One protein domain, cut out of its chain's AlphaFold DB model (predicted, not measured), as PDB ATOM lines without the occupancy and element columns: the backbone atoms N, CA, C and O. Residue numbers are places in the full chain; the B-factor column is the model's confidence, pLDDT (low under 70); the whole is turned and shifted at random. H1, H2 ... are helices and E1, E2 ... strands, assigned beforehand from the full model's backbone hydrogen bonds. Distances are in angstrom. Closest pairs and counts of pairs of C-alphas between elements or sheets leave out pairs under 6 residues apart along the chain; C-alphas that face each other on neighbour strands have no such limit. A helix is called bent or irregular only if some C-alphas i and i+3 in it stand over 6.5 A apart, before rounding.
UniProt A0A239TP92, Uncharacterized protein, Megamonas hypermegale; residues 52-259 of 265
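What this domain is: This is residues 52 to 259 of the 265 residues of an uncharacterized protein of Megamonas hypermegale (UniProt A0A239TP92). A body of helices has one long arm: H1 sticks out with its residues 52 to 66, and H3 folds back along the later part of H1. H4 and H6 run side by side in the rest of the body, where H8 packs on H5, H6 and H7, and H9 packs on H4. A small hairpin, E1 and E2, sits near residues 84 to 89 of H1. The printed part has 208 residues, with nine named helices, H1 to H9, then two named strands, E1 and E2, in one antiparallel sheet; the class is mostly helix. The whole is compact, with a radius of gyration of the C-alphas of 19.5 A, yet elongated, spanning 73 by 43 by 31 A.

How they stand to each other: E1, residues 249 to 252, and E2, residues 255 to 258, form a hairpin of antiparallel strands at 144 degrees; N 250 and O 257, 3.0 A apart, are within hydrogen-bond range. The closest C-alphas of E1 and H1, residues 52 to 89, are those of Arg 249 and Ser 87, 5.8 A apart. H2, residues 94 to 97, and H1 only just touch, and only at the corner, with 3 pairs of C-alphas within 8 A, the closest being Phe 88 and Lys 97 at 7.1 A. H3, residues 100 to 119, touches H1 residues 71 to 88 alone, at a shallow tilt of 28 degrees, opposite ways; the closest C-alphas, Phe 78 and Glu 112, are 5.6 A apart. H4, residues 122 to 143, touches H6, residues 171 to 191, at a shallow tilt of 31 degrees, closest at C-alphas Cys 130 and Leu 183, 5.8 A. H9, residues 222 to 232, touches H4 residues 123 to 127 alone, with C-alphas Ile 124 and Leu 228 closest at 6.5 A. The hub, H8, residues 208 to 219, touches H6 and two more: H5, residues 154 to 167, closest at C-alphas Ile 161 and Cys 210, 5.9 A, and H7, residues 196 to 201, its hairpin partner, closest at C-alphas Phe 200 and Thr 215, 5.6 A. Every O i to N i+4 pair is within hydrogen-bond range in H1, H4, H5, H7, H8 and H9, but 14 of 16 in H3 and 15 of 17 in H6; H2 is too short for one.

Where its parts are: H1 runs 54.2 A from C-alpha 52 at (216.160, 137.755, 284.206); H3, H4 and H6 measure 29.8, 31.7 and 30.0 A. H6 has a kink of 33 degrees near residue 185 and is only just irregular, C-alphas 186 and 189 being 6.6 A apart. E2 ends with C-alpha 258 at (192.458, 187.856, 275.639).

The domain as a whole: The C-alphas of Ala 52 and Lys 167, 72.6 A apart, are the farthest apart. The printed part has no cut; the link H9 to E1 is long. Mean pLDDT of the printed part is 72.8, with 64 residues under 70, among them 142 to 154 and 235 to 259.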
ATOM      1  N   ALA A  52     216.684 137.103 283.008       62.69
ATOM      2  CA  ALA A  52     216.160 137.755 284.206       62.69
ATOM      3  C   ALA A  52     216.677 139.198 284.352       62.69
ATOM      4  O   ALA A  52     215.899 140.111 284.629       62.69
ATOM      5  N   TYR A  53     217.967 139.425 284.091       60.78
ATOM      6  CA  TYR A  53     218.578 140.755 284.077       60.78
ATOM      7  C   TYR A  53     217.971 141.664 282.995       60.78
ATOM      8  O   TYR A  53     217.643 142.818 283.263       60.78
ATOM      9  N   SER A  54     217.763 141.135 281.785       60.00
ATOM     10  CA  SER A  54     217.121 141.842 280.670       60.00
ATOM     11  C   SER A  54     215.669 142.217 280.989       60.00
ATOM     12  O   SER A  54     215.279 143.370 280.809       60.00
ATOM     13  N   PHE A  55     214.874 141.291 281.535       61.09
ATOM     14  CA  PHE A  55     213.492 141.566 281.944       61.09
ATOM     15  C   PHE A  55     213.411 142.606 283.066       61.09
ATOM     16  O   PHE A  55     212.569 143.500 282.995       61.09
ATOM     17  N   ASN A  56     214.296 142.533 284.063       69.31
ATOM     18  CA  ASN A  56     214.325 143.484 285.176       69.31
ATOM     19  C   ASN A  56     214.723 144.901 284.723       69.31
ATOM     20  O   ASN A  56     214.141 145.889 285.159       69.31
ATOM     21  N   ASN A  57     215.680 145.016 283.799       65.00
ATOM     22  CA  ASN A  57     216.069 146.317 283.259       65.00
ATOM     23  C   ASN A  57     215.032 146.885 282.287       65.00
ATOM     24  O   ASN A  57     214.763 148.081 282.322       65.00
ATOM     25  N   ASN A  58     214.398 146.049 281.462       64.12
ATOM     26  CA  ASN A  58     213.341 146.505 280.560       64.12
ATOM     27  C   ASN A  58     212.096 146.972 281.325       64.12
ATOM     28  O   ASN A  58     211.530 148.005 280.973       64.12
ATOM     29  N   SER A  59     211.692 146.272 282.391       63.34
ATOM     30  CA  SER A  59     210.557 146.687 283.228       63.34
ATOM     31  C   SER A  59     210.859 147.968 284.013       63.34
ATOM     32  O   SER A  59     210.014 148.861 284.092       63.34
ATOM     33  N   LYS A  60     212.089 148.112 284.524       65.12
ATOM     34  CA  LYS A  60     212.565 149.346 285.157       65.12
ATOM     35  C   LYS A  60     212.555 150.524 284.177       65.12
ATOM     36  O   LYS A  60     211.990 151.564 284.500       65.12
ATOM     37  N   ASN A  61     213.068 150.330 282.962       71.62
ATOM     38  CA  ASN A  61     213.063 151.349 281.910       71.62
ATOM     39  C   ASN A  61     211.636 151.754 281.501       71.62
ATOM     40  O   ASN A  61     211.361 152.941 281.343       71.62
ATOM     41  N   GLN A  62     210.704 150.801 281.380       71.00
ATOM     42  CA  GLN A  62     209.292 151.094 281.095       71.00
ATOM     43  C   GLN A  62     208.634 151.906 282.217       71.00
ATOM     44  O   GLN A  62     207.921 152.872 281.947       71.00
ATOM     45  N   LYS A  63     208.897 151.554 283.480       70.75
ATOM     46  CA  LYS A  63     208.376 152.289 284.639       70.75
ATOM     47  C   LYS A  63     208.931 153.713 284.702       70.75
ATOM     48  O   LYS A  63     208.173 154.648 284.940       70.75
ATOM     49  N   GLU A  64     210.227 153.890 284.464       75.31
ATOM     50  CA  GLU A  64     210.864 155.211 284.411       75.31
ATOM     51  C   GLU A  64     210.308 156.070 283.265       75.31
ATOM     52  O   GLU A  64     210.013 157.248 283.468       75.31
ATOM     53  N   GLN A  65     210.076 155.479 282.087       72.88
ATOM     54  CA  GLN A  65     209.430 156.162 280.962       72.88
ATOM     55  C   GLN A  65     207.986 156.560 281.272       72.88
ATOM     56  O   GLN A  65     207.593 157.682 280.962       72.88
ATOM     57  N   TYR A  66     207.211 155.687 281.921       72.75
ATOM     58  CA  TYR A  66     205.843 155.995 282.337       72.75
ATOM     59  C   TYR A  66     205.799 157.149 283.348       72.75
ATOM     60  O   TYR A  66     205.007 158.076 283.194       72.75
ATOM     61  N   ILE A  67     206.689 157.141 284.347       75.81
ATOM     62  CA  ILE A  67     206.801 158.232 285.326       75.81
ATOM     63  C   ILE A  67     207.164 159.544 284.626       75.81
ATOM     64  O   ILE A  67     206.548 160.574 284.892       75.81
ATOM     65  N   LEU A  68     208.133 159.519 283.706       75.88
ATOM     66  CA  LEU A  68     208.533 160.707 282.955       75.88
ATOM     67  C   LEU A  68     207.400 161.226 282.058       75.88
ATOM     68  O   LEU A  68     207.203 162.436 281.963       75.88
ATOM     69  N   GLN A  69     206.645 160.328 281.424       71.94
ATOM     70  CA  GLN A  69     205.493 160.678 280.598       71.94
ATOM     71  C   GLN A  69     204.373 161.305 281.435       71.94
ATOM     72  O   GLN A  69     203.901 162.388 281.100       71.94
ATOM     73  N   SER A  70     204.025 160.701 282.573       72.94
ATOM     74  CA  SER A  70     203.052 161.268 283.512       72.94
ATOM     75  C   SER A  70     203.500 162.642 284.028       72.94
ATOM     76  O   SER A  70     202.719 163.592 284.047       72.94
ATOM     77  N   LYS A  71     204.792 162.799 284.351       79.00
ATOM     78  CA  LYS A  71     205.384 164.085 284.750       79.00
ATOM     79  C   LYS A  71     205.241 165.148 283.650       79.00
ATOM     80  O   LYS A  71     204.895 166.287 283.951       79.00
ATOM     81  N   ARG A  72     205.453 164.789 282.376       77.44
ATOM     82  CA  ARG A  72     205.255 165.687 281.218       77.44
ATOM     83  C   ARG A  72     203.801 166.111 281.048       77.44
ATOM     84  O   ARG A  72     203.541 167.293 280.847       77.44
ATOM     85  N   GLU A  73     202.870 165.166 281.130       76.69
ATOM     86  CA  GLU A  73     201.433 165.432 280.994       76.69
ATOM     87  C   GLU A  73     200.935 166.366 282.097       76.69
ATOM     88  O   GLU A  73     200.264 167.361 281.813       76.69
ATOM     89  N   ASN A  74     201.349 166.116 283.340       80.56
ATOM     90  CA  ASN A  74     200.980 166.974 284.456       80.56
ATOM     91  C   ASN A  74     201.609 168.376 284.337       80.56
ATOM     92  O   ASN A  74     200.948 169.370 284.631       80.56
ATOM     93  N   TYR A  75     202.849 168.500 283.844       81.69
ATOM     94  CA  TYR A  75     203.426 169.817 283.546       81.69
ATOM     95  C   TYR A  75     202.687 170.559 282.433       81.69
ATOM     96  O   TYR A  75     202.470 171.763 282.554       81.69
ATOM     97  N   ALA A  76     202.282 169.870 281.366       75.44
ATOM     98  CA  ALA A  76     201.520 170.478 280.279       75.44
ATOM     99  C   ALA A  76     200.156 171.000 280.764       75.44
ATOM    100  O   ALA A  76     199.771 172.125 280.432       75.44
ATOM    101  N   SER A  77     199.463 170.207 281.590       79.38
ATOM    102  CA  SER A  77     198.222 170.608 282.264       79.38
ATOM    103  C   SER A  77     198.438 171.856 283.125       79.38
ATOM    104  O   SER A  77     197.775 172.877 282.920       79.38
ATOM    105  N   PHE A  78     199.450 171.824 283.994       86.38
ATOM    106  CA  PHE A  78     199.787 172.946 284.856       86.38
ATOM    107  C   PHE A  78     200.112 174.223 284.074       86.38
ATOM    108  O   PHE A  78     199.549 175.268 284.380       86.38
ATOM    109  N   ILE A  79     200.979 174.167 283.056       84.88
ATOM    110  CA  ILE A  79     201.384 175.354 282.280       84.88
ATOM    111  C   ILE A  79     200.164 176.042 281.665       84.88
ATOM    112  O   ILE A  79     200.060 177.269 281.697       84.88
ATOM    113  N   LYS A  80     199.218 175.266 281.124       80.38
ATOM    114  CA  LYS A  80     197.991 175.804 280.526       80.38
ATOM    115  C   LYS A  80     197.177 176.603 281.547       80.38
ATOM    116  O   LYS A  80     196.740 177.715 281.244       80.38
ATOM    117  N   ILE A  81     196.996 176.050 282.745       86.44
ATOM    118  CA  ILE A  81     196.257 176.710 283.824       86.44
ATOM    119  C   ILE A  81     197.041 177.898 284.386       86.44
ATOM    120  O   ILE A  81     196.473 178.977 284.531       86.44
ATOM    121  N   TYR A  82     198.350 177.753 284.600       86.88
ATOM    122  CA  TYR A  82     199.247 178.816 285.054       86.88
ATOM    123  C   TYR A  82     199.188 180.037 284.130       86.88
ATOM    124  O   TYR A  82     198.989 181.154 284.596       86.88
ATOM    125  N   LEU A  83     199.288 179.850 282.811       82.44
ATOM    126  CA  LEU A  83     199.204 180.957 281.852       82.44
ATOM    127  C   LEU A  83     197.848 181.670 281.911       82.44
ATOM    128  O   LEU A  83     197.796 182.901 281.859       82.44
ATOM    129  N   LYS A  84     196.756 180.908 282.047       83.25
ATOM    130  CA  LYS A  84     195.411 181.472 282.196       83.25
ATOM    131  C   LYS A  84     195.312 182.261 283.502       83.25
ATOM    132  O   LYS A  84     194.932 183.427 283.452       83.25
ATOM    133  N   TYR A  85     195.732 181.687 284.623       86.25
ATOM    134  CA  TYR A  85     195.770 182.343 285.930       86.25
ATOM    135  C   TYR A  85     196.569 183.652 285.892       86.25
ATOM    136  O   TYR A  85     196.041 184.711 286.225       86.25
ATOM    137  N   MET A  86     197.789 183.624 285.351       80.31
ATOM    138  CA  MET A  86     198.640 184.811 285.226       80.31
ATOM    139  C   MET A  86     198.018 185.908 284.350       80.31
ATOM    140  O   MET A  86     198.216 187.091 284.622       80.31
ATOM    141  N   SER A  87     197.236 185.552 283.322       77.00
ATOM    142  CA  SER A  87     196.520 186.543 282.500       77.00
ATOM    143  C   SER A  87     195.460 187.322 283.289       77.00
ATOM    144  O   SER A  87     195.230 188.498 283.003       77.00
ATOM    145  N   PHE A  88     194.851 186.689 284.297       79.25
ATOM    146  CA  PHE A  88     193.925 187.341 285.221       79.25
ATOM    147  C   PHE A  88     194.659 188.108 286.321       79.25
ATOM    148  O   PHE A  88     194.265 189.226 286.640       79.25
ATOM    149  N   GLU A  89     195.737 187.544 286.872       79.75
ATOM    150  CA  GLU A  89     196.512 188.181 287.947       79.75
ATOM    151  C   GLU A  89     197.103 189.533 287.562       79.75
ATOM    152  O   GLU A  89     197.216 190.419 288.404       79.75
ATOM    153  N   ARG A  90     197.419 189.710 286.279       70.81
ATOM    154  CA  ARG A  90     197.930 190.966 285.721       70.81
ATOM    155  C   ARG A  90     196.877 192.062 285.570       70.81
ATOM    156  O   ARG A  90     197.233 193.213 285.315       70.81
ATOM    157  N   SER A  91     195.596 191.714 285.679       70.44
ATOM    158  CA  SER A  91     194.508 192.676 285.586       70.44
ATOM    159  C   SER A  91     194.181 193.264 286.952       70.44
ATOM    160  O   SER A  91     193.803 192.546 287.876       70.44
ATOM    161  N   ASN A  92     194.222 194.592 287.032       67.56
ATOM    162  CA  ASN A  92     193.772 195.340 288.207       67.56
ATOM    163  C   ASN A  92     192.270 195.670 288.148       67.56
ATOM    164  O   ASN A  92     191.780 196.454 288.953       67.56
ATOM    165  N   ASN A  93     191.524 195.118 287.182       72.69
ATOM    166  CA  ASN A  93     190.098 195.394 287.040       72.69
ATOM    167  C   ASN A  93     189.273 194.531 288.022       72.69
ATOM    168  O   ASN A  93     189.214 193.308 287.844       72.69
ATOM    169  N   PRO A  94     188.551 195.133 288.992       75.00
ATOM    170  CA  PRO A  94     187.756 194.383 289.964       75.00
ATOM    171  C   PRO A  94     186.660 193.523 289.328       75.00
ATOM    172  O   PRO A  94     186.353 192.452 289.839       75.00
ATOM    173  N   LYS A  95     186.087 193.933 288.186       77.62
ATOM    174  CA  LYS A  95     185.091 193.118 287.468       77.62
ATOM    175  C   LYS A  95     185.699 191.815 286.944       77.62
ATOM    176  O   LYS A  95     185.040 190.783 286.969       77.62
ATOM    177  N   ILE A  96     186.957 191.855 286.499       79.00
ATOM    178  CA  ILE A  96     187.687 190.667 286.039       79.00
ATOM    179  C   ILE A  96     188.031 189.771 287.236       79.00
ATOM    180  O   ILE A  96     187.774 188.567 287.187       79.00
ATOM    181  N   LYS A  97     188.522 190.360 288.332       80.06
ATOM    182  CA  LYS A  97     188.860 189.654 289.581       80.06
ATOM    183  C   LYS A  97     187.645 189.092 290.333       80.06
ATOM    184  O   LYS A  97     187.785 188.129 291.066       80.06
ATOM    185  N   ASN A  98     186.447 189.627 290.113       82.75
ATOM    186  CA  ASN A  98     185.201 189.096 290.680       82.75
ATOM    187  C   ASN A  98     184.409 188.234 289.683       82.75
ATOM    188  O   ASN A  98     183.285 187.819 289.966       82.75
ATOM    189  N   SER A  99     184.961 187.984 288.491       85.81
ATOM    190  CA  SER A  99     184.282 187.184 287.475       85.81
ATOM    191  C   SER A  99     184.232 185.707 287.873       85.81
ATOM    192  O   SER A  99     185.160 185.169 288.480       85.81
ATOM    193  N   LYS A 100     183.163 185.014 287.458       89.38
ATOM    194  CA  LYS A 100     183.049 183.555 287.634       89.38
ATOM    195  C   LYS A 100     184.215 182.808 286.980       89.38
ATOM    196  O   LYS A 100     184.678 181.815 287.531       89.38
ATOM    197  N   GLU A 101     184.700 183.298 285.835       88.12
ATOM    198  CA  GLU A 101     185.841 182.695 285.137       88.12
ATOM    199  C   GLU A 101     187.119 182.772 285.986       88.12
ATOM    200  O   GLU A 101     187.848 181.788 286.065       88.12
ATOM    201  N   TYR A 102     187.379 183.892 286.668       86.94
ATOM    202  CA  TYR A 102     188.553 184.017 287.537       86.94
ATOM    203  C   TYR A 102     188.496 183.084 288.751       86.94
ATOM    204  O   TYR A 102     189.506 182.458 289.080       86.94
ATOM    205  N   VAL A 103     187.326 182.948 289.384       86.94
ATOM    206  CA  VAL A 103     187.135 182.012 290.506       86.94
ATOM    207  C   VAL A 103     187.449 180.581 290.061       86.94
ATOM    208  O   VAL A 103     188.286 179.925 290.674       86.94
ATOM    209  N   GLN A 104     186.877 180.142 288.936       90.56
ATOM    210  CA  GLN A 104     187.128 178.808 288.378       90.56
ATOM    211  C   GLN A 104     188.609 178.578 288.058       90.56
ATOM    212  O   GLN A 104     189.177 177.553 288.419       90.56
ATOM    213  N   VAL A 105     189.265 179.549 287.417       89.44
ATOM    214  CA  VAL A 105     190.694 179.445 287.081       89.44
ATOM    215  C   VAL A 105     191.567 179.386 288.328       89.44
ATOM    216  O   VAL A 105     192.571 178.680 288.336       89.44
ATOM    217  N   THR A 106     191.200 180.114 289.381       87.88
ATOM    218  CA  THR A 106     191.928 180.095 290.653       87.88
ATOM    219  C   THR A 106     191.795 178.735 291.338       87.88
ATOM    220  O   THR A 106     192.794 178.193 291.809       87.88
ATOM    221  N   GLU A 107     190.597 178.146 291.343       89.56
ATOM    222  CA  GLU A 107     190.366 176.790 291.857       89.56
ATOM    223  C   GLU A 107     191.169 175.743 291.072       89.56
ATOM    224  O   GLU A 107     191.898 174.951 291.673       89.56
ATOM    225  N   GLU A 108     191.106 175.781 289.735       91.31
ATOM    226  CA  GLU A 108     191.901 174.915 288.852       91.31
ATOM    227  C   GLU A 108     193.403 175.062 289.137       91.31
ATOM    228  O   GLU A 108     194.123 174.069 289.252       91.31
ATOM    229  N   TYR A 109     193.880 176.297 289.305       89.88
ATOM    230  CA  TYR A 109     195.283 176.594 289.573       89.88
ATOM    231  C   TYR A 109     195.769 176.009 290.902       89.88
ATOM    232  O   TYR A 109     196.824 175.373 290.947       89.88
ATOM    233  N   VAL A 110     194.992 176.163 291.978       86.81
ATOM    234  CA  VAL A 110     195.308 175.579 293.292       86.81
ATOM    235  C   VAL A 110     195.359 174.050 293.216       86.81
ATOM    236  O   VAL A 110     196.247 173.419 293.801       86.81
ATOM    237  N   LEU A 111     194.444 173.447 292.457       86.31
ATOM    238  CA  LEU A 111     194.405 172.003 292.236       86.31
ATOM    239  C   LEU A 111     195.662 171.512 291.505       86.31
ATOM    240  O   LEU A 111     196.283 170.537 291.932       86.31
ATOM    241  N   GLU A 112     196.082 172.207 290.446       85.38
ATOM    242  CA  GLU A 112     197.291 171.855 289.694       85.38
ATOM    243  C   GLU A 112     198.577 172.065 290.518       85.38
ATOM    244  O   GLU A 112     199.468 171.218 290.461       85.38
ATOM    245  N   ILE A 113     198.669 173.108 291.356       85.56
ATOM    246  CA  ILE A 113     199.786 173.267 292.316       85.56
ATOM    247  C   ILE A 113     199.840 172.094 293.297       85.56
ATOM    248  O   ILE A 113     200.914 171.568 293.597       85.56
ATOM    249  N   THR A 114     198.685 171.666 293.803       80.62
ATOM    250  CA  THR A 114     198.620 170.553 294.757       80.62
ATOM    251  C   THR A 114     199.148 169.265 294.129       80.62
ATOM    252  O   THR A 114     199.891 168.526 294.774       80.62
ATOM    253  N   LYS A 115     198.832 169.022 292.850       82.12
ATOM    254  CA  LYS A 115     199.386 167.895 292.088       82.12
ATOM    255  C   LYS A 115     200.891 168.048 291.871       82.12
ATOM    256  O   LYS A 115     201.624 167.088 292.096       82.12
ATOM    257  N   LEU A 116     201.356 169.238 291.481       82.94
ATOM    258  CA  LEU A 116     202.777 169.530 291.261       82.94
ATOM    259  C   LEU A 116     203.656 169.173 292.453       82.94
ATOM    260  O   LEU A 116     204.729 168.609 292.252       82.94
ATOM    261  N   ASN A 117     203.192 169.436 293.677       75.00
ATOM    262  CA  ASN A 117     203.929 169.117 294.904       75.00
ATOM    263  C   ASN A 117     204.325 167.631 295.023       75.00
ATOM    264  O   ASN A 117     205.218 167.305 295.798       75.00
ATOM    265  N   ILE A 118     203.685 166.731 294.268       79.75
ATOM    266  CA  ILE A 118     203.968 165.289 294.283       79.75
ATOM    267  C   ILE A 118     205.165 164.926 293.387       79.75
ATOM    268  O   ILE A 118     205.894 163.987 293.702       79.75
ATOM    269  N   TYR A 119     205.367 165.620 292.262       79.25
ATOM    270  CA  TYR A 119     206.297 165.177 291.206       79.25
ATOM    271  C   TYR A 119     207.294 166.237 290.720       79.25
ATOM    272  O   TYR A 119     208.232 165.891 289.991       79.25
ATOM    273  N   ALA A 120     207.095 167.508 291.065       84.69
ATOM    274  CA  ALA A 120     207.970 168.598 290.657       84.69
ATOM    275  C   ALA A 120     209.228 168.682 291.529       84.69
ATOM    276  O   ALA A 120     209.224 168.295 292.699       84.69
ATOM    277  N   SER A 121     210.319 169.212 290.970       87.38
ATOM    278  CA  SER A 121     211.495 169.543 291.774       87.38
ATOM    279  C   SER A 121     211.205 170.688 292.741       87.38
ATOM    280  O   SER A 121     210.344 171.540 292.508       87.38
ATOM    281  N   LYS A 122     212.008 170.759 293.806       88.19
ATOM    282  CA  LYS A 122     211.988 171.887 294.740       88.19
ATOM    283  C   LYS A 122     212.170 173.231 294.025       88.19
ATOM    284  O   LYS A 122     211.481 174.178 294.374       88.19
ATOM    285  N   GLU A 123     213.033 173.295 293.006       88.31
ATOM    286  CA  GLU A 123     213.258 174.517 292.216       88.31
ATOM    287  C   GLU A 123     211.963 175.033 291.566       88.31
ATOM    288  O   GLU A 123     211.677 176.226 291.624       88.31
ATOM    289  N   ILE A 124     211.137 174.142 291.008       89.00
ATOM    290  CA  ILE A 124     209.846 174.512 290.409       89.00
ATOM    291  C   ILE A 124     208.869 175.027 291.463       89.00
ATOM    292  O   ILE A 124     208.214 176.048 291.253       89.00
ATOM    293  N   ILE A 125     208.773 174.336 292.599       90.38
ATOM    294  CA  ILE A 125     207.876 174.742 293.686       90.38
ATOM    295  C   ILE A 125     208.297 176.100 294.258       90.38
ATOM    296  O   ILE A 125     207.456 176.984 294.436       90.38
ATOM    297  N   ASP A 126     209.598 176.299 294.476       90.25
ATOM    298  CA  ASP A 126     210.145 177.574 294.932       90.25
ATOM    299  C   ASP A 126     209.884 178.687 293.905       90.25
ATOM    300  O   ASP A 126     209.510 179.790 294.301       90.25
ATOM    301  N   TYR A 127     209.988 178.415 292.599       89.31
ATOM    302  CA  TYR A 127     209.672 179.401 291.563       89.31
ATOM    303  C   TYR A 127     208.195 179.829 291.596       89.31
ATOM    304  O   TYR A 127     207.890 181.023 291.529       89.31
ATOM    305  N   ILE A 128     207.264 178.879 291.734       89.19
ATOM    306  CA  ILE A 128     205.819 179.162 291.810       89.19
ATOM    307  C   ILE A 128     205.497 180.001 293.050       89.19
ATOM    308  O   ILE A 128     204.768 180.993 292.957       89.19
ATOM    309  N   PHE A 129     206.078 179.641 294.197       89.69
ATOM    310  CA  PHE A 129     205.981 180.431 295.421       89.69
ATOM    311  C   PHE A 129     206.486 181.861 295.200       89.69
ATOM    312  O   PHE A 129     205.787 182.825 295.516       89.69
ATOM    313  N   CYS A 130     207.669 182.002 294.602       89.19
ATOM    314  CA  CYS A 130     208.258 183.305 294.329       89.19
ATOM    315  C   CYS A 130     207.406 184.125 293.348       89.19
ATOM    316  O   CYS A 130     207.270 185.332 293.518       89.19
ATOM    317  N   THR A 131     206.774 183.483 292.362       87.94
ATOM    318  CA  THR A 131     205.874 184.159 291.416       87.94
ATOM    319  C   THR A 131     204.672 184.749 292.143       87.94
ATOM    320  O   THR A 131     204.346 185.917 291.936       87.94
ATOM    321  N   LYS A 132     204.035 183.974 293.029       87.06
ATOM    322  CA  LYS A 132     202.908 184.454 293.834       87.06
ATOM    323  C   LYS A 132     203.320 185.634 294.716       87.06
ATOM    324  O   LYS A 132     202.661 186.667 294.698       87.06
ATOM    325  N   LEU A 133     204.439 185.502 295.424       89.31
ATOM    326  CA  LEU A 133     204.941 186.562 296.293       89.31
ATOM    327  C   LEU A 133     205.281 187.837 295.505       89.31
ATOM    328  O   LEU A 133     204.978 188.944 295.938       89.31
ATOM    329  N   PHE A 134     205.862 187.695 294.312       87.81
ATOM    330  CA  PHE A 134     206.143 188.829 293.437       87.81
ATOM    331  C   PHE A 134     204.865 189.522 292.938       87.81
ATOM    332  O   PHE A 134     204.840 190.748 292.855       87.81
ATOM    333  N   LEU A 135     203.798 188.773 292.641       84.31
ATOM    334  CA  LEU A 135     202.502 189.357 292.278       84.31
ATOM    335  C   LEU A 135     201.892 190.164 293.427       84.31
ATOM    336  O   LEU A 135     201.359 191.241 293.177       84.31
ATOM    337  N   GLU A 136     202.016 189.697 294.670       85.56
ATOM    338  CA  GLU A 136     201.569 190.442 295.855       85.56
ATOM    339  C   GLU A 136     202.358 191.754 296.019       85.56
ATOM    340  O   GLU A 136     201.773 192.812 296.256       85.56
ATOM    341  N   ILE A 137     203.681 191.725 295.822       84.94
ATOM    342  CA  ILE A 137     204.506 192.946 295.793       84.94
ATOM    343  C   ILE A 137     204.036 193.877 294.665       84.94
ATOM    344  O   ILE A 137     203.843 195.071 294.893       84.94
ATOM    345  N   TRP A 138     203.841 193.347 293.453       81.12
ATOM    346  CA  TRP A 138     203.391 194.133 292.305       81.12
ATOM    347  C   TRP A 138     202.046 194.805 292.578       81.12
ATOM    348  O   TRP A 138     201.911 196.001 292.331       81.12
ATOM    349  N   GLN A 139     201.067 194.064 293.103       78.38
ATOM    350  CA  GLN A 139     199.734 194.576 293.420       78.38
ATOM    351  C   GLN A 139     199.822 195.766 294.375       78.38
ATOM    352  O   GLN A 139     199.335 196.837 294.018       78.38
ATOM    353  N   ASN A 140     200.571 195.633 295.474       78.62
ATOM    354  CA  ASN A 140     200.809 196.726 296.422       78.62
ATOM    355  C   ASN A 140     201.415 197.974 295.755       78.62
ATOM    356  O   ASN A 140     200.980 199.097 296.003       78.62
ATOM    357  N   ILE A 141     202.398 197.805 294.865       75.75
ATOM    358  CA  ILE A 141     202.989 198.932 294.123       75.75
ATOM    359  C   ILE A 141     201.985 199.542 293.135       75.75
ATOM    360  O   ILE A 141     201.967 200.758 292.927       75.75
ATOM    361  N   SER A 142     201.177 198.699 292.496       69.12
ATOM    362  CA  SER A 142     200.286 199.068 291.400       69.12
ATOM    363  C   SER A 142     199.005 199.760 291.868       69.12
ATOM    364  O   SER A 142     198.591 200.728 291.237       69.12
ATOM    365  N   GLU A 143     198.423 199.341 292.995       64.56
ATOM    366  CA  GLU A 143     197.253 199.977 293.614       64.56
ATOM    367  C   GLU A 143     197.574 201.411 294.040       64.56
ATOM    368  O   GLU A 143     196.775 202.324 293.839       64.56
ATOM    369  N   LEU A 144     198.798 201.627 294.522       56.38
ATOM    370  CA  LEU A 144     199.287 202.938 294.935       56.38
ATOM    371  C   LEU A 144     199.632 203.866 293.760       56.38
ATOM    372  O   LEU A 144     199.711 205.079 293.948       56.38
ATOM    373  N   ASN A 145     199.815 203.329 292.548       54.41
ATOM    374  CA  ASN A 145     200.251 204.103 291.382       54.41
ATOM    375  C   ASN A 145     199.323 204.012 290.148       54.41
ATOM    376  O   ASN A 145     199.645 204.589 289.114       54.41
ATOM    377  N   GLN A 146     198.184 203.313 290.233       55.34
ATOM    378  CA  GLN A 146     197.214 203.101 289.138       55.34
ATOM    379  C   GLN A 146     197.803 202.482 287.850       55.34
ATOM    380  O   GLN A 146     197.264 202.660 286.757       55.34
ATOM    381  N   PHE A 147     198.903 201.732 287.953       58.28
ATOM    382  CA  PHE A 147     199.518 201.056 286.806       58.28
ATOM    383  C   PHE A 147     198.982 199.631 286.643       58.28
ATOM    384  O   PHE A 147     198.687 198.961 287.623       58.28
ATOM    385  N   VAL A 148     198.873 199.145 285.405       55.84
ATOM    386  CA  VAL A 148     198.499 197.750 285.095       55.84
ATOM    387  C   VAL A 148     199.772 196.939 284.877       55.84
ATOM    388  O   VAL A 148     200.740 197.466 284.344       55.84
ATOM    389  N   MET A 149     199.806 195.653 285.235       55.66
ATOM    390  CA  MET A 149     200.968 194.809 284.937       55.66
ATOM    391  C   MET A 149     201.106 194.578 283.422       55.66
ATOM    392  O   MET A 149     200.520 193.658 282.854       55.66
ATOM    393  N   GLY A 150     201.870 195.443 282.756       58.91
ATOM    394  CA  GLY A 150     202.155 195.397 281.321       58.91
ATOM    395  C   GLY A 150     203.624 195.122 281.026       58.91
ATOM    396  O   GLY A 150     204.422 194.956 281.947       58.91
ATOM    397  N   ASN A 151     203.981 195.090 279.740       58.41
ATOM    398  CA  ASN A 151     205.374 195.083 279.286       58.41
ATOM    399  C   ASN A 151     205.920 196.516 279.344       58.41
ATOM    400  O   ASN A 151     205.733 197.298 278.412       58.41
ATOM    401  N   TYR A 152     206.557 196.871 280.458       65.12
ATOM    402  CA  TYR A 152     207.229 198.159 280.607       65.12
ATOM    403  C   TYR A 152     208.673 198.056 280.131       65.12
ATOM    404  O   TYR A 152     209.331 197.043 280.350       65.12
ATOM    405  N   ASN A 153     209.186 199.120 279.511       69.44
ATOM    406  CA  ASN A 153     210.632 199.238 279.363       69.44
ATOM    407  C   ASN A 153     211.271 199.508 280.735       69.44
ATOM    408  O   ASN A 153     210.641 200.099 281.619       69.44
ATOM    409  N   ASP A 154     212.534 199.109 280.886       69.81
ATOM    410  CA  ASP A 154     213.250 199.191 282.163       69.81
ATOM    411  C   ASP A 154     213.227 200.610 282.750       69.81
ATOM    412  O   ASP A 154     213.011 200.783 283.943       69.81
ATOM    413  N   LYS A 155     213.351 201.652 281.915       74.69
ATOM    414  CA  LYS A 155     213.366 203.055 282.370       74.69
ATOM    415  C   LYS A 155     212.047 203.498 283.004       74.69
ATOM    416  O   LYS A 155     212.062 204.267 283.963       74.69
ATOM    417  N   ILE A 156     210.912 203.075 282.452       75.50
ATOM    418  CA  ILE A 156     209.592 203.374 283.023       75.50
ATOM    419  C   ILE A 156     209.427 202.604 284.329       75.50
ATOM    420  O   ILE A 156     208.989 203.187 285.319       75.50
ATOM    421  N   LEU A 157     209.834 201.333 284.344       75.62
ATOM    422  CA  LEU A 157     209.736 200.498 285.533       75.62
ATOM    423  C   LEU A 157     210.568 201.071 286.688       75.62
ATOM    424  O   LEU A 157     210.022 201.270 287.767       75.62
ATOM    425  N   VAL A 158     211.827 201.454 286.442       79.19
ATOM    426  CA  VAL A 158     212.690 202.140 287.425       79.19
ATOM    427  C   VAL A 158     211.968 203.338 288.035       79.19
ATOM    428  O   VAL A 158     211.854 203.420 289.252       79.19
ATOM    429  N   LYS A 159     211.412 204.234 287.209       80.19
ATOM    430  CA  LYS A 159     210.726 205.439 287.703       80.19
ATOM    431  C   LYS A 159     209.530 205.116 288.596       80.19
ATOM    432  O   LYS A 159     209.334 205.797 289.597       80.19
ATOM    433  N   ILE A 160     208.731 204.110 288.238       77.94
ATOM    434  CA  ILE A 160     207.568 203.688 289.034       77.94
ATOM    435  C   ILE A 160     208.026 203.185 290.406       77.94
ATOM    436  O   ILE A 160     207.495 203.604 291.435       77.94
ATOM    437  N   ILE A 161     209.039 202.319 290.424       79.50
ATOM    438  CA  ILE A 161     209.536 201.695 291.652       79.50
ATOM    439  C   ILE A 161     210.268 202.711 292.534       79.50
ATOM    440  O   ILE A 161     210.041 202.755 293.741       79.50
ATOM    441  N   GLU A 162     211.069 203.600 291.949       80.25
ATOM    442  CA  GLU A 162     211.699 204.701 292.677       80.25
ATOM    443  C   GLU A 162     210.650 205.609 293.314       80.25
ATOM    444  O   GLU A 162     210.721 205.872 294.512       80.25
ATOM    445  N   GLN A 163     209.634 206.039 292.556       78.88
ATOM    446  CA  GLN A 163     208.549 206.858 293.103       78.88
ATOM    447  C   GLN A 163     207.840 206.174 294.272       78.88
ATOM    448  O   GLN A 163     207.523 206.845 295.254       78.88
ATOM    449  N   TYR A 164     207.624 204.860 294.194       78.25
ATOM    450  CA  TYR A 164     207.064 204.092 295.299       78.25
ATOM    451  C   TYR A 164     207.955 204.171 296.548       78.25
ATOM    452  O   TYR A 164     207.473 204.516 297.627       78.25
ATOM    453  N   PHE A 165     209.254 203.890 296.410       74.62
ATOM    454  CA  PHE A 165     210.184 203.892 297.543       74.62
ATOM    455  C   PHE A 165     210.437 205.289 298.124       74.62
ATOM    456  O   PHE A 165     210.750 205.394 299.308       74.62
ATOM    457  N   TYR A 166     210.288 206.350 297.325       73.56
ATOM    458  CA  TYR A 166     210.380 207.732 297.799       73.56
ATOM    459  C   TYR A 166     209.124 208.199 298.545       73.56
ATOM    460  O   TYR A 166     209.238 208.991 299.477       73.56
ATOM    461  N   LYS A 167     207.930 207.748 298.138       71.31
ATOM    462  CA  LYS A 167     206.652 208.226 298.696       71.31
ATOM    463  C   LYS A 167     206.174 207.443 299.921       71.31
ATOM    464  O   LYS A 167     205.441 208.005 300.729       71.31
ATOM    465  N   ASN A 168     206.573 206.179 300.073       67.06
ATOM    466  CA  ASN A 168     206.080 205.296 301.133       67.06
ATOM    467  C   ASN A 168     207.159 205.062 302.198       67.06
ATOM    468  O   ASN A 168     208.209 204.491 301.903       67.06
ATOM    469  N   ILE A 169     206.918 205.506 303.437       57.81
ATOM    470  CA  ILE A 169     207.967 205.564 304.472       57.81
ATOM    471  C   ILE A 169     207.894 204.412 305.492       57.81
ATOM    472  O   ILE A 169     208.938 204.043 306.021       57.81
ATOM    473  N   ASP A 170     206.745 203.751 305.685       68.38
ATOM    474  CA  ASP A 170     206.558 202.878 306.858       68.38
ATOM    475  C   ASP A 170     206.352 201.380 306.537       68.38
ATOM    476  O   ASP A 170     207.296 200.665 306.193       68.38
ATOM    477  N   LYS A 171     205.133 200.851 306.704       65.69
ATOM    478  CA  LYS A 171     204.878 199.397 306.743       65.69
ATOM    479  C   LYS A 171     204.946 198.716 305.378       65.69
ATOM    480  O   LYS A 171     205.565 197.660 305.269       65.69
ATOM    481  N   ASP A 172     204.378 199.331 304.346       71.56
ATOM    482  CA  ASP A 172     204.312 198.720 303.010       71.56
ATOM    483  C   ASP A 172     205.707 198.609 302.386       71.56
ATOM    484  O   ASP A 172     206.061 197.609 301.763       71.56
ATOM    485  N   ARG A 173     206.565 199.595 302.665       74.75
ATOM    486  CA  ARG A 173     207.972 199.567 302.268       74.75
ATOM    487  C   ARG A 173     208.730 198.411 302.924       74.75
ATOM    488  O   ARG A 173     209.478 197.722 302.230       74.75
ATOM    489  N   ASN A 174     208.544 198.187 304.226       81.62
ATOM    490  CA  ASN A 174     209.197 197.080 304.933       81.62
ATOM    491  C   ASN A 174     208.720 195.719 304.414       81.62
ATOM    492  O   ASN A 174     209.557 194.868 304.122       81.62
ATOM    493  N   PHE A 175     207.410 195.559 304.192       84.06
ATOM    494  CA  PHE A 175     206.839 194.363 303.568       84.06
ATOM    495  C   PHE A 175     207.498 194.059 302.214       84.06
ATOM    496  O   PHE A 175     207.931 192.934 301.966       84.06
ATOM    497  N   ILE A 176     207.636 195.060 301.339       82.06
ATOM    498  CA  ILE A 176     208.271 194.864 300.030       82.06
ATOM    499  C   ILE A 176     209.748 194.504 300.173       82.06
ATOM    500  O   ILE A 176     210.220 193.585 299.508       82.06
ATOM    501  N   ILE A 177     210.489 195.199 301.036       82.19
ATOM    502  CA  ILE A 177     211.921 194.948 301.236       82.19
ATOM    503  C   ILE A 177     212.169 193.526 301.747       82.19
ATOM    504  O   ILE A 177     213.065 192.845 301.243       82.19
ATOM    505  N   GLU A 178     211.401 193.072 302.736       86.88
ATOM    506  CA  GLU A 178     211.525 191.723 303.292       86.88
ATOM    507  C   GLU A 178     211.216 190.660 302.239       86.88
ATOM    508  O   GLU A 178     212.007 189.737 302.036       86.88
ATOM    509  N   ASN A 179     210.133 190.835 301.483       88.56
ATOM    510  CA  ASN A 179     209.762 189.873 300.453       88.56
ATOM    511  C   ASN A 179     210.728 189.877 299.260       88.56
ATOM    512  O   ASN A 179     211.043 188.810 298.737       88.56
ATOM    513  N   LEU A 180     211.296 191.024 298.874       83.88
ATOM    514  CA  LEU A 180     212.360 191.079 297.863       83.88
ATOM    515  C   LEU A 180     213.625 190.327 298.306       83.88
ATOM    516  O   LEU A 180     214.282 189.707 297.466       83.88
ATOM    517  N   LYS A 181     213.964 190.334 299.603       84.56
ATOM    518  CA  LYS A 181     215.076 189.522 300.135       84.56
ATOM    519  C   LYS A 181     214.778 188.027 300.013       84.56
ATOM    520  O   LYS A 181     215.613 187.300 299.484       84.56
ATOM    521  N   ILE A 182     213.576 187.597 300.407       86.88
ATOM    522  CA  ILE A 182     213.137 186.197 300.282       86.88
ATOM    523  C   ILE A 182     213.190 185.738 298.818       86.88
ATOM    524  O   ILE A 182     213.713 184.663 298.519       86.88
ATOM    525  N   LEU A 183     212.687 186.565 297.894       86.25
ATOM    526  CA  LEU A 183     212.743 186.290 296.456       86.25
ATOM    527  C   LEU A 183     214.185 186.133 295.973       86.25
ATOM    528  O   LEU A 183     214.492 185.188 295.250       86.25
ATOM    529  N   LYS A 184     215.084 187.025 296.401       80.38
ATOM    530  CA  LYS A 184     216.506 186.960 296.056       80.38
ATOM    531  C   LYS A 184     217.151 185.665 296.541       80.38
ATOM    532  O   LYS A 184     217.804 184.993 295.753       80.38
ATOM    533  N   GLU A 185     216.946 185.298 297.798       83.94
ATOM    534  CA  GLU A 185     217.522 184.080 298.380       83.94
ATOM    535  C   GLU A 185     217.063 182.808 297.662       83.94
ATOM    536  O   GLU A 185     217.864 181.900 297.442       83.94
ATOM    537  N   LYS A 186     215.788 182.745 297.264       85.12
ATOM    538  CA  LYS A 186     215.228 181.579 296.571       85.12
ATOM    539  C   LYS A 186     215.584 181.528 295.088       85.12
ATOM    540  O   LYS A 186     215.832 180.441 294.579       85.12
ATOM    541  N   LEU A 187     215.597 182.666 294.393       79.88
ATOM    542  CA  LEU A 187     215.782 182.689 292.942       79.88
ATOM    543  C   LEU A 187     217.239 182.737 292.500       79.88
ATOM    544  O   LEU A 187     217.531 182.171 291.455       79.88
ATOM    545  N   VAL A 188     218.150 183.367 293.253       77.38
ATOM    546  CA  VAL A 188     219.579 183.437 292.877       77.38
ATOM    547  C   VAL A 188     220.147 182.063 292.501       77.38
ATOM    548  O   VAL A 188     220.686 181.949 291.400       77.38
ATOM    549  N   PRO A 189     219.943 180.999 293.306       78.25
ATOM    550  CA  PRO A 189     220.447 179.667 292.970       78.25
ATOM    551  C   PRO A 189     219.886 179.085 291.662       78.25
ATOM    552  O   PRO A 189     220.486 178.187 291.083       78.25
ATOM    553  N   MET A 190     218.732 179.566 291.184       78.44
ATOM    554  CA  MET A 190     218.097 179.088 289.950       78.44
ATOM    555  C   MET A 190     218.677 179.740 288.687       78.44
ATOM    556  O   MET A 190     218.428 179.272 287.577       78.44
ATOM    557  N   ILE A 191     219.401 180.852 288.836       70.00
ATOM    558  CA  ILE A 191     219.827 181.714 287.724       70.00
ATOM    559  C   ILE A 191     221.218 181.326 287.212       70.00
ATOM    560  O   ILE A 191     221.526 181.626 286.054       70.00
ATOM    561  N   ASP A 192     221.998 180.596 288.018       57.09
ATOM    562  CA  ASP A 192     223.425 180.291 287.817       57.09
ATOM    563  C   ASP A 192     223.777 179.569 286.494       57.09
ATOM    564  O   ASP A 192     224.945 179.479 286.124       57.09
ATOM    565  N   GLU A 193     222.785 179.129 285.713       53.66
ATOM    566  CA  GLU A 193     222.977 178.407 284.445       53.66
ATOM    567  C   GLU A 193     222.302 179.066 283.219       53.66
ATOM    568  O   GLU A 193     222.214 178.448 282.157       53.66
ATOM    569  N   THR A 194     221.817 180.316 283.308       53.62
ATOM    570  CA  THR A 194     221.065 180.966 282.206       53.62
ATOM    571  C   THR A 194     221.619 182.337 281.784       53.62
ATOM    572  O   THR A 194     222.217 183.036 282.595       53.62
ATOM    573  N   PRO A 195     221.372 182.820 280.545       51.78
ATOM    574  CA  PRO A 195     221.684 184.196 280.122       51.78
ATOM    575  C   PRO A 195     221.041 185.282 281.006       51.78
ATOM    576  O   PRO A 195     221.460 186.440 280.959       51.78
ATOM    577  N   ASN A 196     220.087 184.910 281.867       53.91
ATOM    578  CA  ASN A 196     219.453 185.769 282.870       53.91
ATOM    579  C   ASN A 196     220.400 186.196 284.010       53.91
ATOM    580  O   ASN A 196     220.100 187.157 284.713       53.91
ATOM    581  N   LEU A 197     221.567 185.557 284.155       53.72
ATOM    582  CA  LEU A 197     222.630 185.963 285.089       53.72
ATOM    583  C   LEU A 197     223.141 187.386 284.796       53.72
ATOM    584  O   LEU A 197     223.501 188.118 285.714       53.72
ATOM    585  N   LYS A 198     223.111 187.824 283.526       56.19
ATOM    586  CA  LYS A 198     223.432 189.217 283.155       56.19
ATOM    587  C   LYS A 198     222.392 190.204 283.687       56.19
ATOM    588  O   LYS A 198     222.781 191.194 284.289       56.19
ATOM    589  N   ALA A 199     221.101 189.892 283.558       56.06
ATOM    590  CA  ALA A 199     220.014 190.717 284.097       56.06
ATOM    591  C   ALA A 199     220.009 190.778 285.639       56.06
ATOM    592  O   ALA A 199     219.464 191.713 286.219       56.06
ATOM    593  N   PHE A 200     220.622 189.794 286.307       58.38
ATOM    594  CA  PHE A 200     220.824 189.812 287.757       58.38
ATOM    595  C   PHE A 200     221.964 190.739 288.202       58.38
ATOM    596  O   PHE A 200     221.935 191.276 289.306       58.38
ATOM    597  N   ASN A 201     222.961 190.932 287.337       61.28
ATOM    598  CA  ASN A 201     224.141 191.756 287.603       61.28
ATOM    599  C   ASN A 201     224.039 193.173 287.013       61.28
ATOM    600  O   ASN A 201     224.943 193.986 287.201       61.28
ATOM    601  N   GLU A 202     222.968 193.473 286.278       66.25
ATOM    602  CA  GLU A 202     222.708 194.805 285.744       66.25
ATOM    603  C   GLU A 202     222.240 195.746 286.858       66.25
ATOM    604  O   GLU A 202     221.291 195.464 287.587       66.25
ATOM    605  N   LYS A 203     222.915 196.893 286.969       75.06
ATOM    606  CA  LYS A 203     222.510 197.991 287.846       75.06
ATOM    607  C   LYS A 203     221.561 198.911 287.077       75.06
ATOM    608  O   LYS A 203     221.961 199.489 286.064       75.06
ATOM    609  N   TYR A 204     220.330 199.058 287.552       67.94
ATOM    610  CA  TYR A 204     219.290 199.887 286.934       67.94
ATOM    611  C   TYR A 204     219.060 201.206 287.683       67.94
ATOM    612  O   TYR A 204     218.606 202.178 287.080       67.94
ATOM    613  N   SER A 205     219.371 201.247 288.978       70.25
ATOM    614  CA  SER A 205     219.188 202.387 289.874       70.25
ATOM    615  C   SER A 205     220.283 202.411 290.948       70.25
ATOM    616  O   SER A 205     220.996 201.436 291.170       70.25
ATOM    617  N   ASP A 206     220.428 203.534 291.649       73.44
ATOM    618  CA  ASP A 206     221.215 203.586 292.889       73.44
ATOM    619  C   ASP A 206     220.473 202.949 294.078       73.44
ATOM    620  O   ASP A 206     221.069 202.673 295.120       73.44
ATOM    621  N   ASN A 207     219.176 202.667 293.922       73.50
ATOM    622  CA  ASN A 207     218.384 201.941 294.901       73.50
ATOM    623  C   ASN A 207     218.441 200.425 294.636       73.50
ATOM    624  O   ASN A 207     217.804 199.911 293.718       73.50
ATOM    625  N   VAL A 208     219.126 199.700 295.523       71.56
ATOM    626  CA  VAL A 208     219.304 198.235 295.466       71.56
ATOM    627  C   VAL A 208     217.971 197.466 295.411       71.56
ATOM    628  O   VAL A 208     217.912 196.367 294.860       71.56
ATOM    629  N   TYR A 209     216.883 198.019 295.955       74.69
ATOM    630  CA  TYR A 209     215.563 197.384 295.906       74.69
ATOM    631  C   TYR A 209     214.858 197.585 294.562       74.69
ATOM    632  O   TYR A 209     214.107 196.704 294.145       74.69
ATOM    633  N   CYS A 210     215.126 198.696 293.866       77.06
ATOM    634  CA  CYS A 210     214.683 198.884 292.483       77.06
ATOM    635  C   CYS A 210     215.350 197.853 291.570       77.06
ATOM    636  O   CYS A 210     214.657 197.194 290.797       77.06
ATOM    637  N   ASP A 211     216.664 197.664 291.718       75.25
ATOM    638  CA  ASP A 211     217.414 196.656 290.965       75.25
ATOM    639  C   ASP A 211     216.852 195.259 291.218       75.25
ATOM    640  O   ASP A 211     216.463 194.567 290.279       75.25
ATOM    641  N   ALA A 212     216.701 194.883 292.495       77.00
ATOM    642  CA  ALA A 212     216.122 193.599 292.870       77.00
ATOM    643  C   ALA A 212     214.738 193.398 292.236       77.00
ATOM    644  O   ALA A 212     214.484 192.351 291.648       77.00
ATOM    645  N   PHE A 213     213.859 194.399 292.301       80.31
ATOM    646  CA  PHE A 213     212.524 194.310 291.719       80.31
ATOM    647  C   PHE A 213     212.551 194.100 290.198       80.31
ATOM    648  O   PHE A 213     211.838 193.236 289.689       80.31
ATOM    649  N   ILE A 214     213.367 194.863 289.468       77.25
ATOM    650  CA  ILE A 214     213.466 194.774 288.001       77.25
ATOM    651  C   ILE A 214     214.017 193.416 287.586       77.25
ATOM    652  O   ILE A 214     213.497 192.776 286.670       77.25
ATOM    653  N   THR A 215     215.032 192.938 288.293       76.38
ATOM    654  CA  THR A 215     215.574 191.603 288.097       76.38
ATOM    655  C   THR A 215     214.499 190.531 288.313       76.38
ATOM    656  O   THR A 215     214.328 189.669 287.449       76.38
ATOM    657  N   MET A 216     213.706 190.612 289.392       80.62
ATOM    658  CA  MET A 216     212.580 189.689 289.611       80.62
ATOM    659  C   MET A 216     211.554 189.776 288.482       80.62
ATOM    660  O   MET A 216     211.147 188.750 287.945       80.62
ATOM    661  N   TYR A 217     211.187 190.983 288.054       79.69
ATOM    662  CA  TYR A 217     210.257 191.195 286.947       79.69
ATOM    663  C   TYR A 217     210.716 190.504 285.650       79.69
ATOM    664  O   TYR A 217     209.898 189.916 284.942       79.69
ATOM    665  N   LYS A 218     212.024 190.514 285.363       75.94
ATOM    666  CA  LYS A 218     212.615 189.846 284.190       75.94
ATOM    667  C   LYS A 218     212.648 188.321 284.309       75.94
ATOM    668  O   LYS A 218     212.560 187.628 283.299       75.94
ATOM    669  N   ILE A 219     212.762 187.793 285.525       77.62
ATOM    670  CA  ILE A 219     212.832 186.349 285.784       77.62
ATOM    671  C   ILE A 219     211.440 185.723 285.869       77.62
ATOM    672  O   ILE A 219     211.264 184.603 285.401       77.62
ATOM    673  N   MET A 220     210.444 186.439 286.404       80.38
ATOM    674  CA  MET A 220     209.067 185.959 286.608       80.38
ATOM    675  C   MET A 220     208.268 185.862 285.298       80.38
ATOM    676  O   MET A 220     207.231 186.505 285.103       80.38
ATOM    677  N   THR A 221     208.757 185.042 284.370       76.50
ATOM    678  CA  THR A 221     208.207 184.844 283.029       76.50
ATOM    679  C   THR A 221     207.894 183.369 282.769       76.50
ATOM    680  O   THR A 221     208.523 182.480 283.344       76.50
ATOM    681  N   PRO A 222     206.952 183.040 281.867       76.62
ATOM    682  CA  PRO A 222     206.667 181.653 281.525       76.62
ATOM    683  C   PRO A 222     207.877 181.008 280.870       76.62
ATOM    684  O   PRO A 222     208.088 179.818 281.039       76.62
ATOM    685  N   ALA A 223     208.684 181.794 280.154       74.50
ATOM    686  CA  ALA A 223     209.914 181.329 279.533       74.50
ATOM    687  C   ALA A 223     210.905 180.792 280.577       74.50
ATOM    688  O   ALA A 223     211.457 179.709 280.381       74.50
ATOM    689  N   PHE A 224     211.079 181.487 281.707       78.69
ATOM    690  CA  PHE A 224     211.941 181.005 282.789       78.69
ATOM    691  C   PHE A 224     211.392 179.722 283.423       78.69
ATOM    692  O   PHE A 224     212.118 178.736 283.539       78.69
ATOM    693  N   LEU A 225     210.091 179.691 283.739       84.94
ATOM    694  CA  LEU A 225     209.416 178.491 284.246       84.94
ATOM    695  C   LEU A 225     209.564 177.298 283.290       84.94
ATOM    696  O   LEU A 225     209.865 176.190 283.723       84.94
ATOM    697  N   LEU A 226     209.391 177.512 281.985       80.62
ATOM    698  CA  LEU A 226     209.580 176.482 280.962       80.62
ATOM    699  C   LEU A 226     211.024 175.973 280.933       80.62
ATOM    700  O   LEU A 226     211.238 174.769 280.784       80.62
ATOM    701  N   GLY A 227     212.005 176.863 281.109       77.06
ATOM    702  CA  GLY A 227     213.412 176.493 281.265       77.06
ATOM    703  C   GLY A 227     213.634 175.566 282.460       77.06
ATOM    704  O   GLY A 227     214.223 174.494 282.305       77.06
ATOM    705  N   LEU A 228     213.076 175.915 283.623       83.25
ATOM    706  CA  LEU A 228     213.138 175.070 284.819       83.25
ATOM    707  C   LEU A 228     212.445 173.715 284.604       83.25
ATOM    708  O   LEU A 228     212.980 172.680 284.994       83.25
ATOM    709  N   ILE A 229     211.278 173.690 283.948       85.00
ATOM    710  CA  ILE A 229     210.535 172.447 283.682       85.00
ATOM    711  C   ILE A 229     211.345 171.529 282.764       85.00
ATOM    712  O   ILE A 229     211.426 170.325 283.005       85.00
ATOM    713  N   ARG A 230     211.986 172.080 281.726       79.62
ATOM    714  CA  ARG A 230     212.864 171.312 280.829       79.62
ATOM    715  C   ARG A 230     214.046 170.708 281.582       79.62
ATOM    716  O   ARG A 230     214.317 169.517 281.401       79.62
ATOM    717  N   LYS A 231     214.686 171.488 282.464       81.69
ATOM    718  CA  LYS A 231     215.759 171.017 283.354       81.69
ATOM    719  C   LYS A 231     215.272 169.873 284.246       81.69
ATOM    720  O   LYS A 231     215.893 168.812 284.284       81.69
ATOM    721  N   ASP A 232     214.117 170.033 284.886       85.50
ATOM    722  CA  ASP A 232     213.526 169.026 285.775       85.50
ATOM    723  C   ASP A 232     213.058 167.747 285.042       85.50
ATOM    724  O   ASP A 232     213.034 166.644 285.602       85.50
ATOM    725  N   LEU A 233     212.727 167.864 283.755       81.69
ATOM    726  CA  LEU A 233     212.434 166.742 282.860       81.69
ATOM    727  C   LEU A 233     213.686 166.129 282.212       81.69
ATOM    728  O   LEU A 233     213.551 165.184 281.429       81.69
ATOM    729  N   LYS A 234     214.886 166.646 282.514       80.50
ATOM    730  CA  LYS A 234     216.166 166.254 281.894       80.50
ATOM    731  C   LYS A 234     216.122 166.309 280.363       80.50
ATOM    732  O   LYS A 234     216.726 165.483 279.678       80.50
ATOM    733  N   MET A 235     215.368 167.258 279.816       67.00
ATOM    734  CA  MET A 235     215.351 167.528 278.383       67.00
ATOM    735  C   MET A 235     216.583 168.380 278.064       67.00
ATOM    736  O   MET A 235     216.885 169.316 278.798       67.00
ATOM    737  N   GLY A 236     217.330 168.029 277.011       53.09
ATOM    738  CA  GLY A 236     218.530 168.774 276.622       53.09
ATOM    739  C   GLY A 236     218.239 170.259 276.378       53.09
ATOM    740  O   GLY A 236     217.109 170.632 276.055       53.09
ATOM    741  N   ASN A 237     219.270 171.097 276.510       47.28
ATOM    742  CA  ASN A 237     219.197 172.540 276.273       47.28
ATOM    743  C   ASN A 237     219.007 172.847 274.779       47.28
ATOM    744  O   ASN A 237     219.919 173.330 274.114       47.28
ATOM    745  N   THR A 238     217.816 172.616 274.229       41.03
ATOM    746  CA  THR A 238     217.374 173.394 273.070       41.03
ATOM    747  C   THR A 238     216.890 174.730 273.609       41.03
ATOM    748  O   THR A 238     215.746 174.917 274.034       41.03
ATOM    749  N   MET A 239     217.848 175.646 273.704       37.28
ATOM    750  CA  MET A 239     217.682 177.020 274.151       37.28
ATOM    751  C   MET A 239     216.949 177.833 273.076       37.28
ATOM    752  O   MET A 239     217.483 178.774 272.518       37.28
ATOM    753  N   GLU A 240     215.715 177.451 272.770       35.28
ATOM    754  CA  GLU A 240     214.779 178.265 272.004       35.28
ATOM    755  C   GLU A 240     213.428 178.187 272.714       35.28
ATOM    756  O   GLU A 240     212.601 177.305 272.489       35.28
ATOM    757  N   CYS A 241     213.235 179.089 273.668       33.97
ATOM    758  CA  CYS A 241     211.911 179.608 273.969       33.97
ATOM    759  C   CYS A 241     212.047 181.122 273.948       33.97
ATOM    760  O   CYS A 241     212.354 181.762 274.953       33.97
ATOM    761  N   TYR A 242     211.879 181.640 272.733       33.28
ATOM    762  CA  TYR A 242     211.634 183.036 272.425       33.28
ATOM    763  C   TYR A 242     210.564 183.614 273.353       33.28
ATOM    764  O   TYR A 242     209.701 182.900 273.863       33.28
ATOM    765  N   SER A 243     210.671 184.922 273.561       33.06
ATOM    766  CA  SER A 243     209.751 185.828 274.244       33.06
ATOM    767  C   SER A 243     208.266 185.457 274.111       33.06
ATOM    768  O   SER A 243     207.539 186.042 273.314       33.06
ATOM    769  N   ALA A 244     207.780 184.523 274.927       33.75
ATOM    770  CA  ALA A 244     206.354 184.283 275.063       33.75
ATOM    771  C   ALA A 244     205.786 185.389 275.959       33.75
ATOM    772  O   ALA A 244     205.818 185.304 277.190       33.75
ATOM    773  N   SER A 245     205.310 186.467 275.338       38.59
ATOM    774  CA  SER A 245     204.500 187.469 276.023       38.59
ATOM    775  C   SER A 245     203.224 186.812 276.548       38.59
ATOM    776  O   SER A 245     202.520 186.130 275.801       38.59
ATOM    777  N   PHE A 246     202.908 187.027 277.826       44.25
ATOM    778  CA  PHE A 246     201.616 186.630 278.379       44.25
ATOM    779  C   PHE A 246     200.486 187.319 277.598       44.25
ATOM    780  O   PHE A 246     200.564 188.536 277.402       44.25
ATOM    781  N   PRO A 247     199.416 186.606 277.211       45.31
ATOM    782  CA  PRO A 247     198.214 187.282 276.753       45.31
ATOM    783  C   PRO A 247     197.644 188.090 277.928       45.31
ATOM    784  O   PRO A 247     197.299 187.521 278.965       45.31
ATOM    785  N   LEU A 248     197.580 189.418 277.805       46.25
ATOM    786  CA  LEU A 248     196.837 190.251 278.757       46.25
ATOM    787  C   LEU A 248     195.338 190.012 278.560       46.25
ATOM    788  O   LEU A 248     194.903 189.837 277.432       46.25
ATOM    789  N   ARG A 249     194.524 190.036 279.617       51.44
ATOM    790  CA  ARG A 249     193.058 190.065 279.481       51.44
ATOM    791  C   ARG A 249     192.528 191.460 279.771       51.44
ATOM    792  O   ARG A 249     192.869 192.052 280.793       51.44
ATOM    793  N   ILE A 250     191.678 191.960 278.882       43.81
ATOM    794  CA  ILE A 250     190.994 193.247 279.034       43.81
ATOM    795  C   ILE A 250     189.485 193.054 279.008       43.81
ATOM    796  O   ILE A 250     188.979 192.092 278.434       43.81
ATOM    797  N   LEU A 251     188.779 193.979 279.649       37.31
ATOM    798  CA  LEU A 251     187.326 194.050 279.603       37.31
ATOM    799  C   LEU A 251     186.934 195.008 278.474       37.31
ATOM    800  O   LEU A 251     187.307 196.180 278.524       37.31
ATOM    801  N   ILE A 252     186.186 194.528 277.483       50.06
ATOM    802  CA  ILE A 252     185.569 195.354 276.438       50.06
ATOM    803  C   ILE A 252     184.078 195.035 276.454       50.06
ATOM    804  O   ILE A 252     183.708 193.881 276.289       50.06
ATOM    805  N   ASN A 253     183.224 196.042 276.659       51.81
ATOM    806  CA  ASN A 253     181.760 195.881 276.658       51.81
ATOM    807  C   ASN A 253     181.258 194.737 277.566       51.81
ATOM    808  O   ASN A 253     180.412 193.948 277.167       51.81
ATOM    809  N   ASP A 254     181.818 194.639 278.778       53.78
ATOM    810  CA  ASP A 254     181.550 193.582 279.771       53.78
ATOM    811  C   ASP A 254     181.936 192.142 279.353       53.78
ATOM    812  O   ASP A 254     181.748 191.204 280.129       53.78
ATOM    813  N   GLU A 255     182.591 191.966 278.203       47.19
ATOM    814  CA  GLU A 255     183.223 190.711 277.789       47.19
ATOM    815  C   GLU A 255     184.725 190.703 278.122       47.19
ATOM    816  O   GLU A 255     185.438 191.697 277.942       47.19
ATOM    817  N   ILE A 256     185.226 189.569 278.627       58.94
ATOM    818  CA  ILE A 256     186.651 189.374 278.939       58.94
ATOM    819  C   ILE A 256     187.355 188.839 277.693       58.94
ATOM    820  O   ILE A 256     187.159 187.688 277.305       58.94
ATOM    821  N   ILE A 257     188.221 189.657 277.097       56.25
ATOM    822  CA  ILE A 257     188.905 189.331 275.844       56.25
ATOM    823  C   ILE A 257     190.407 189.129 276.102       56.25
ATOM    824  O   ILE A 257     191.048 189.991 276.714       56.25
ATOM    825  N   PRO A 258     191.010 188.013 275.642       52.50
ATOM    826  CA  PRO A 258     192.458 187.856 275.639       52.50
ATOM    827  C   PRO A 258     193.085 188.722 274.536       52.50
ATOM    828  O   PRO A 258     192.811 188.537 273.351       52.50
ATOM    829  N   ILE A 259     193.975 189.632 274.915       47.44
ATOM    830  CA  ILE A 259     194.896 190.319 274.013       47.44
ATOM    831  C   ILE A 259     195.873 189.272 273.486       47.44
ATOM    832  O   ILE A 259     196.748 188.787 274.207       47.44
TER     833      ILE A 259